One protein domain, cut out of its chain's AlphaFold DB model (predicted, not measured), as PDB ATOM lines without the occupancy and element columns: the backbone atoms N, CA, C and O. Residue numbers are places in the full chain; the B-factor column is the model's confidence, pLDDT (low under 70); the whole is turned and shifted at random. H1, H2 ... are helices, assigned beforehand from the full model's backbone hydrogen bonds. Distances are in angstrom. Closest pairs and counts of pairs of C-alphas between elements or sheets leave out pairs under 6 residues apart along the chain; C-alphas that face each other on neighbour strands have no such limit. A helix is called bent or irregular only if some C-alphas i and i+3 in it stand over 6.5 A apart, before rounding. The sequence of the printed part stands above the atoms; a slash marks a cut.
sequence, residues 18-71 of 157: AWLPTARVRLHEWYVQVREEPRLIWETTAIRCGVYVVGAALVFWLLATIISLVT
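Overview. This is residues 18 to 71 of the 157 residues of an uncharacterized protein of Phycisphaerae bacterium (UniProt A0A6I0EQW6). A long helix, H3, runs out as an arm from a small corner, and a second helix, H1, stands crosswise near its first end, giving an open, angular L or T shape without a packed core. The tiny helix H2 sits in the corner between them, and most of H3 and the first part of H1, residues 18 to 29, stick out free. The printed part has 54 residues with three named helices, in the order H1, H2, H3, and no named strand; the class is all helix. It is extended, with a radius of gyration of the C-alphas of 17.4 A, and its flat outline spans 51 by 29 by 14 A.

Along the chain. H3, the longest helix, holds residues 45 to 70 and measures 37.5 A from first to last C-alpha. It begins at C-alpha 45, at (-24.489, -42.682, 2.911), and ends at C-alpha 70, at (-5.653, -45.304, 35.218). H2 is four residues, 40 to 43. H1 holds residues 18 to 36 and measures 29.3 A, with C-alpha 18 at (-10.553, -47.983, -15.583). H1 is irregular, but only just: C-alphas 18 and 21 are 6.9 A apart.

Arrangement. H3 touches no helix. It is close to H2 but not clearly touching, with 2 pairs of C-alphas within 8 A; the closest C-alphas are those of Trp 42 and Arg 48, 6.3 A apart. H2 and H1 only just touch, with 3 pairs of C-alphas within 8 A, and they touch only at the corner by their link. H1 touches H2 with residues 33 to 34 alone, and the closest C-alphas of the two are those of Val 34 and Leu 40, 5.8 A apart. H1 and H3 are apart. In H3 every pair of O i and N i+4 is within hydrogen-bond range; in H1 14 of 15 pairs are, and H2 is too short for such a pair.

Size, cuts and confidence. The two C-alphas farthest apart are those of Ala 18 and Val 70, at 51.1 A. Residues 45 to 50, which belong to H3, stand free, and so do residues 52 to 71, of which 52 to 70 belong to H3. The printed part has no cut. The links H1 to H2, with 3 residues, and H2 to H3, with 1 residue, are both tight. The mean pLDDT of the printed part is 90.3, and no printed residue is under 70.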
ATOM      1  N   ALA A  18      -9.444 -48.227 -14.665       89.06
ATOM      2  CA  ALA A  18     -10.553 -47.983 -15.583       89.06
ATOM      3  C   ALA A  18     -11.676 -47.141 -14.949       89.06
ATOM      4  O   ALA A  18     -12.295 -46.332 -15.633       89.06
ATOM      5  N   TRP A  19     -11.917 -47.290 -13.644       90.12
ATOM      6  CA  TRP A  19     -12.968 -46.566 -12.922       90.12
ATOM      7  C   TRP A  19     -12.587 -45.125 -12.530       90.12
ATOM      8  O   TRP A  19     -13.442 -44.240 -12.464       90.12
ATOM      9  N   LEU A  20     -11.295 -44.863 -12.319       90.56
ATOM     10  CA  LEU A  20     -10.718 -43.571 -11.929       90.56
ATOM     11  C   LEU A  20     -11.202 -42.339 -12.728       90.56
ATOM     12  O   LEU A  20     -11.549 -41.340 -12.092       90.56
ATOM     13  N   PRO A  21     -11.237 -42.341 -14.078       89.62
ATOM     14  CA  PRO A  21     -11.694 -41.174 -14.833       89.62
ATOM     15  C   PRO A  21     -13.180 -40.879 -14.597       89.62
ATOM     16  O   PRO A  21     -13.548 -39.728 -14.369       89.62
ATOM     17  N   THR A  22     -14.030 -41.908 -14.571       88.25
ATOM     18  CA  THR A  22     -15.471 -41.761 -14.315       88.25
ATOM     19  C   THR A  22     -15.735 -41.297 -12.886       88.25
ATOM     20  O   THR A  22     -16.609 -40.464 -12.652       88.25
ATOM     21  N   ALA A  23     -14.948 -41.793 -11.931       86.94
ATOM     22  CA  ALA A  23     -15.017 -41.368 -10.543       86.94
ATOM     23  C   ALA A  23     -14.720 -39.873 -10.400       86.94
ATOM     24  O   ALA A  23     -15.468 -39.183  -9.721       86.94
ATOM     25  N   ARG A  24     -13.688 -39.350 -11.076       87.38
ATOM     26  CA  ARG A  24     -13.337 -37.919 -11.022       87.38
ATOM     27  C   ARG A  24     -14.466 -37.013 -11.504       87.38
ATOM     28  O   ARG A  24     -14.735 -36.013 -10.850       87.38
ATOM     29  N   VAL A  25     -15.121 -37.369 -12.611       91.50
ATOM     30  CA  VAL A  25     -16.243 -36.583 -13.152       91.50
ATOM     31  C   VAL A  25     -17.408 -36.578 -12.167       91.50
ATOM     32  O   VAL A  25     -17.859 -35.509 -11.769       91.50
ATOM     33  N   ARG A  26     -17.805 -37.755 -11.664       88.31
ATOM     34  CA  ARG A  26     -18.877 -37.867 -10.661       88.31
ATOM     35  C   ARG A  26     -18.564 -37.126  -9.365       88.31
ATOM     36  O   ARG A  26     -19.455 -36.551  -8.759       88.31
ATOM     37  N   LEU A  27     -17.304 -37.137  -8.932       87.94
ATOM     38  CA  LEU A  27     -16.867 -36.435  -7.725       87.94
ATOM     39  C   LEU A  27     -16.932 -34.916  -7.930       87.94
ATOM     40  O   LEU A  27     -17.330 -34.196  -7.021       87.94
ATOM     41  N   HIS A  28     -16.590 -34.432  -9.127       91.69
ATOM     42  CA  HIS A  28     -16.717 -33.020  -9.473       91.69
ATOM     43  C   HIS A  28     -18.182 -32.574  -9.547       91.69
ATOM     44  O   HIS A  28     -18.531 -31.560  -8.953       91.69
ATOM     45  N   GLU A  29     -19.048 -33.352 -10.199       90.25
ATOM     46  CA  GLU A  29     -20.496 -33.098 -10.252       90.25
ATOM     47  C   GLU A  29     -21.113 -33.082  -8.850       90.25
ATOM     48  O   GLU A  29     -21.822 -32.144  -8.490       90.25
ATOM     49  N   TRP A  30     -20.774 -34.073  -8.025       88.25
ATOM     50  CA  TRP A  30     -21.207 -34.135  -6.632       88.25
ATOM     51  C   TRP A  30     -20.713 -32.926  -5.826       88.25
ATOM     52  O   TRP A  30     -21.470 -32.344  -5.055       88.25
ATOM     53  N   TYR A  31     -19.465 -32.500  -6.027       90.44
ATOM     54  CA  TYR A  31     -18.917 -31.319  -5.365       90.44
ATOM     55  C   TYR A  31     -19.665 -30.035  -5.747       90.44
ATOM     56  O   TYR A  31     -19.934 -29.201  -4.882       90.44
ATOM     57  N   VAL A  32     -20.028 -29.876  -7.023       90.81
ATOM     58  CA  VAL A  32     -20.838 -28.740  -7.490       90.81
ATOM     59  C   VAL A  32     -22.220 -28.764  -6.830       90.81
ATOM     60  O   VAL A  32     -22.623 -27.753  -6.261       90.81
ATOM     61  N   GLN A  33     -22.885 -29.922  -6.788       88.06
ATOM     62  CA  GLN A  33     -24.188 -30.080  -6.124       88.06
ATOM     63  C   GLN A  33     -24.129 -29.756  -4.626       88.06
ATOM     64  O   GLN A  33     -24.982 -29.050  -4.099       88.06
ATOM     65  N   VAL A  34     -23.086 -30.212  -3.932       88.06
ATOM     66  CA  VAL A  34     -22.873 -29.916  -2.508       88.06
ATOM     67  C   VAL A  34     -22.626 -28.431  -2.252       88.06
ATOM     68  O   VAL A  34     -23.018 -27.909  -1.207       88.06
ATOM     69  N   ARG A  35     -21.958 -27.738  -3.178       89.50
ATOM     70  CA  ARG A  35     -21.717 -26.297  -3.062       89.50
ATOM     71  C   ARG A  35     -23.017 -25.502  -3.140       89.50
ATOM     72  O   ARG A  35     -23.139 -24.487  -2.457       89.50
ATOM     73  N   GLU A  36     -23.947 -25.945  -3.976       91.31
ATOM     74  CA  GLU A  36     -25.266 -25.333  -4.130       91.31
ATOM     75  C   GLU A  36     -26.178 -25.685  -2.946       91.31
ATOM     76  O   GLU A  36     -26.859 -24.813  -2.408       91.31
ATOM     77  N   GLU A  37     -26.110 -26.926  -2.459       90.56
ATOM     78  CA  GLU A  37     -26.922 -27.422  -1.351       90.56
ATOM     79  C   GLU A  37     -26.083 -28.222  -0.328       90.56
ATOM     80  O   GLU A  37     -25.926 -29.444  -0.431       90.56
ATOM     81  N   PRO A  38     -25.589 -27.585   0.753       84.94
ATOM     82  CA  PRO A  38     -24.651 -28.218   1.691       84.94
ATOM     83  C   PRO A  38     -25.260 -29.370   2.506       84.94
ATOM     84  O   PRO A  38     -24.542 -30.141   3.144       84.94
ATOM     85  N   ARG A  39     -26.590 -29.510   2.500       87.88
ATOM     86  CA  ARG A  39     -27.301 -30.582   3.209       87.88
ATOM     87  C   ARG A  39     -27.086 -31.957   2.565       87.88
ATOM     88  O   ARG A  39     -27.074 -32.946   3.296       87.88
ATOM     89  N   LEU A  40     -26.791 -32.018   1.261       86.56
ATOM     90  CA  LEU A  40     -26.519 -33.266   0.531       86.56
ATOM     91  C   LEU A  40     -25.326 -34.062   1.083       86.56
ATOM     92  O   LEU A  40     -25.271 -35.288   0.945       86.56
ATOM     93  N   ILE A  41     -24.389 -33.398   1.771       85.38
ATOM     94  CA  ILE A  41     -23.265 -34.062   2.448       85.38
ATOM     95  C   ILE A  41     -23.781 -35.101   3.452       85.38
ATOM     96  O   ILE A  41     -23.262 -36.215   3.519       85.38
ATOM     97  N   TRP A  42     -24.827 -34.754   4.204       83.50
ATOM     98  CA  TRP A  42     -25.398 -35.616   5.237       83.50
ATOM     99  C   TRP A  42     -26.378 -36.648   4.691       83.50
ATOM    100  O   TRP A  42     -26.647 -37.629   5.375       83.50
ATOM    101  N   GLU A  43     -26.886 -36.476   3.474       87.00
ATOM    102  CA  GLU A  43     -27.715 -37.483   2.801       87.00
ATOM    103  C   GLU A  43     -26.860 -38.576   2.147       87.00
ATOM    104  O   GLU A  43     -27.289 -39.723   2.010       87.00
ATOM    105  N   THR A  44     -25.600 -38.262   1.835       89.19
ATOM    106  CA  THR A  44     -24.657 -39.202   1.231       89.19
ATOM    107  C   THR A  44     -24.261 -40.297   2.233       89.19
ATOM    108  O   THR A  44     -23.497 -40.067   3.176       89.19
ATOM    109  N   THR A  45     -24.732 -41.532   2.015       88.12
ATOM    110  CA  THR A  45     -24.489 -42.682   2.911       88.12
ATOM    111  C   THR A  45     -23.002 -42.922   3.176       88.12
ATOM    112  O   THR A  45     -22.615 -43.171   4.316       88.12
ATOM    113  N   ALA A  46     -22.155 -42.782   2.150       84.25
ATOM    114  CA  ALA A  46     -20.710 -42.975   2.273       84.25
ATOM    115  C   ALA A  46     -20.069 -42.006   3.281       84.25
ATOM    116  O   ALA A  46     -19.212 -42.409   4.066       84.25
ATOM    117  N   ILE A  47     -20.521 -40.749   3.310       87.12
ATOM    118  CA  ILE A  47     -19.996 -39.729   4.221       87.12
ATOM    119  C   ILE A  47     -20.481 -39.985   5.638       87.12
ATOM    120  O   ILE A  47     -19.673 -39.961   6.562       87.12
ATOM    121  N   ARG A  48     -21.764 -40.317   5.821       88.50
ATOM    122  CA  ARG A  48     -22.288 -40.708   7.139       88.50
ATOM    123  C   ARG A  48     -21.516 -41.889   7.719       88.50
ATOM    124  O   ARG A  48     -21.067 -41.818   8.858       88.50
ATOM    125  N   CYS A  49     -21.319 -42.949   6.932       90.56
ATOM    126  CA  CYS A  49     -20.515 -44.101   7.338       90.56
ATOM    127  C   CYS A  49     -19.082 -43.686   7.685       90.56
ATOM    128  O   CYS A  49     -18.583 -44.088   8.732       90.56
ATOM    129  N   GLY A  50     -18.444 -42.847   6.863       90.25
ATOM    130  CA  GLY A  50     -17.111 -42.313   7.139       90.25
ATOM    131  C   GLY A  50     -17.039 -41.557   8.468       90.25
ATOM    132  O   GLY A  50     -16.171 -41.844   9.288       90.25
ATOM    133  N   VAL A  51     -17.987 -40.653   8.725       93.25
ATOM    134  CA  VAL A  51     -18.077 -39.892   9.981       93.25
ATOM    135  C   VAL A  51     -18.276 -40.822  11.177       93.25
ATOM    136  O   VAL A  51     -17.597 -40.652  12.186       93.25
ATOM    137  N   TYR A  52     -19.146 -41.832  11.076       93.25
ATOM    138  CA  TYR A  52     -19.343 -42.797  12.161       93.25
ATOM    139  C   TYR A  52     -18.099 -43.644  12.425       93.25
ATOM    140  O   TYR A  52     -17.753 -43.851  13.583       93.25
ATOM    141  N   VAL A  53     -17.403 -44.103  11.383       93.88
ATOM    142  CA  VAL A  53     -16.172 -44.894  11.524       93.88
ATOM    143  C   VAL A  53     -15.063 -44.061  12.162       93.88
ATOM    144  O   VAL A  53     -14.448 -44.503  13.131       93.88
ATOM    145  N   VAL A  54     -14.834 -42.841  11.668       95.12
ATOM    146  CA  VAL A  54     -13.818 -41.934  12.222       95.12
ATOM    147  C   VAL A  54     -14.173 -41.544  13.656       95.12
ATOM    148  O   VAL A  54     -13.315 -41.604  14.533       95.12
ATOM    149  N   GLY A  55     -15.438 -41.213  13.922       95.94
ATOM    150  CA  GLY A  55     -15.923 -40.898  15.264       95.94
ATOM    151  C   GLY A  55     -15.742 -42.064  16.237       95.94
ATOM    152  O   GLY A  55     -15.210 -41.870  17.326       95.94
ATOM    153  N   ALA A  56     -16.104 -43.285  15.836       94.75
ATOM    154  CA  ALA A  56     -15.918 -44.484  16.651       94.75
ATOM    155  C   ALA A  56     -14.437 -44.765  16.936       94.75
ATOM    156  O   ALA A  56     -14.084 -45.068  18.074       94.75
ATOM    157  N   ALA A  57     -13.564 -44.619  15.935       95.38
ATOM    158  CA  ALA A  57     -12.123 -44.773  16.113       95.38
ATOM    159  C   ALA A  57     -11.559 -43.750  17.111       95.38
ATOM    160  O   ALA A  57     -10.743 -44.099  17.961       95.38
ATOM    161  N   LEU A  58     -12.032 -42.504  17.050       97.19
ATOM    162  CA  LEU A  58     -11.598 -41.422  17.934       97.19
ATOM    163  C   LEU A  58     -12.075 -41.646  19.376       97.19
ATOM    164  O   LEU A  58     -11.293 -41.496  20.314       97.19
ATOM    165  N   VAL A  59     -13.322 -42.091  19.558       96.50
ATOM    166  CA  VAL A  59     -13.858 -42.500  20.868       96.50
ATOM    167  C   VAL A  59     -13.075 -43.683  21.434       96.50
ATOM    168  O   VAL A  59     -12.683 -43.658  22.599       96.50
ATOM    169  N   PHE A  60     -12.807 -44.706  20.622       96.62
ATOM    170  CA  PHE A  60     -12.019 -45.865  21.038       96.62
ATOM    171  C   PHE A  60     -10.603 -45.462  21.465       96.62
ATOM    172  O   PHE A  60     -10.126 -45.893  22.513       96.62
ATOM    173  N   TRP A  61      -9.950 -44.597  20.690       96.38
ATOM    174  CA  TRP A  61      -8.620 -44.082  21.004       96.38
ATOM    175  C   TRP A  61      -8.602 -43.283  22.316       96.38
ATOM    176  O   TRP A  61      -7.729 -43.499  23.160       96.38
ATOM    177  N   LEU A  62      -9.602 -42.425  22.542       96.69
ATOM    178  CA  LEU A  62      -9.771 -41.703  23.808       96.69
ATOM    179  C   LEU A  62      -9.939 -42.661  24.993       96.69
ATOM    180  O   LEU A  62      -9.254 -42.509  26.003       96.69
ATOM    181  N   LEU A  63     -10.800 -43.675  24.863       95.38
ATOM    182  CA  LEU A  63     -11.014 -44.681  25.907       95.38
ATOM    183  C   LEU A  63      -9.737 -45.467  26.213       95.38
ATOM    184  O   LEU A  63      -9.385 -45.616  27.380       95.38
ATOM    185  N   ALA A  64      -9.016 -45.923  25.188       92.31
ATOM    186  CA  ALA A  64      -7.745 -46.625  25.359       92.31
ATOM    187  C   ALA A  64      -6.715 -45.762  26.105       92.31
ATOM    188  O   ALA A  64      -6.014 -46.250  26.993       92.31
ATOM    189  N   THR A  65      -6.674 -44.465  25.793       92.38
ATOM    190  CA  THR A  65      -5.770 -43.507  26.441       92.38
ATOM    191  C   THR A  65      -6.130 -43.317  27.914       92.38
ATOM    192  O   THR A  65      -5.261 -43.418  28.778       92.38
ATOM    193  N   ILE A  66      -7.413 -43.122  28.231       93.56
ATOM    194  CA  ILE A  66      -7.894 -43.000  29.617       93.56
ATOM    195  C   ILE A  66      -7.583 -44.269  30.416       93.56
ATOM    196  O   ILE A  66      -7.061 -44.180  31.526       93.56
ATOM    197  N   ILE A  67      -7.847 -45.449  29.848       91.00
ATOM    198  CA  ILE A  67      -7.534 -46.730  30.491       91.00
ATOM    199  C   ILE A  67      -6.039 -46.805  30.791       91.00
ATOM    200  O   ILE A  67      -5.668 -47.117  31.919       91.00
ATOM    201  N   SER A  68      -5.173 -46.447  29.841       83.94
ATOM    202  CA  SER A  68      -3.722 -46.467  30.064       83.94
ATOM    203  C   SER A  68      -3.254 -45.514  31.171       83.94
ATOM    204  O   SER A  68      -2.278 -45.817  31.846       83.94
ATOM    205  N   LEU A  69      -3.969 -44.408  31.406       87.81
ATOM    206  CA  LEU A  69      -3.663 -43.461  32.483       87.81
ATOM    207  C   LEU A  69      -4.033 -43.998  33.873       87.81
ATOM    208  O   LEU A  69      -3.380 -43.671  34.858       87.81
ATOM    209  N   VAL A  70      -5.115 -44.774  33.953       90.44
ATOM    210  CA  VAL A  70      -5.653 -45.304  35.218       90.44
ATOM    211  C   VAL A  70      -5.034 -46.658  35.561       90.44
ATOM    212  O   VAL A  70      -4.970 -47.031  36.732       90.44
ATOM    213  N   THR A  71      -4.573 -47.406  34.557       81.19
ATOM    214  CA  THR A  71      -3.990 -48.725  34.783       81.19
ATOM    215  C   THR A  71      -2.562 -48.553  35.298       81.19
ATOM    216  O   THR A  71      -1.738 -47.966  34.595       81.19
TER     217      THR A  71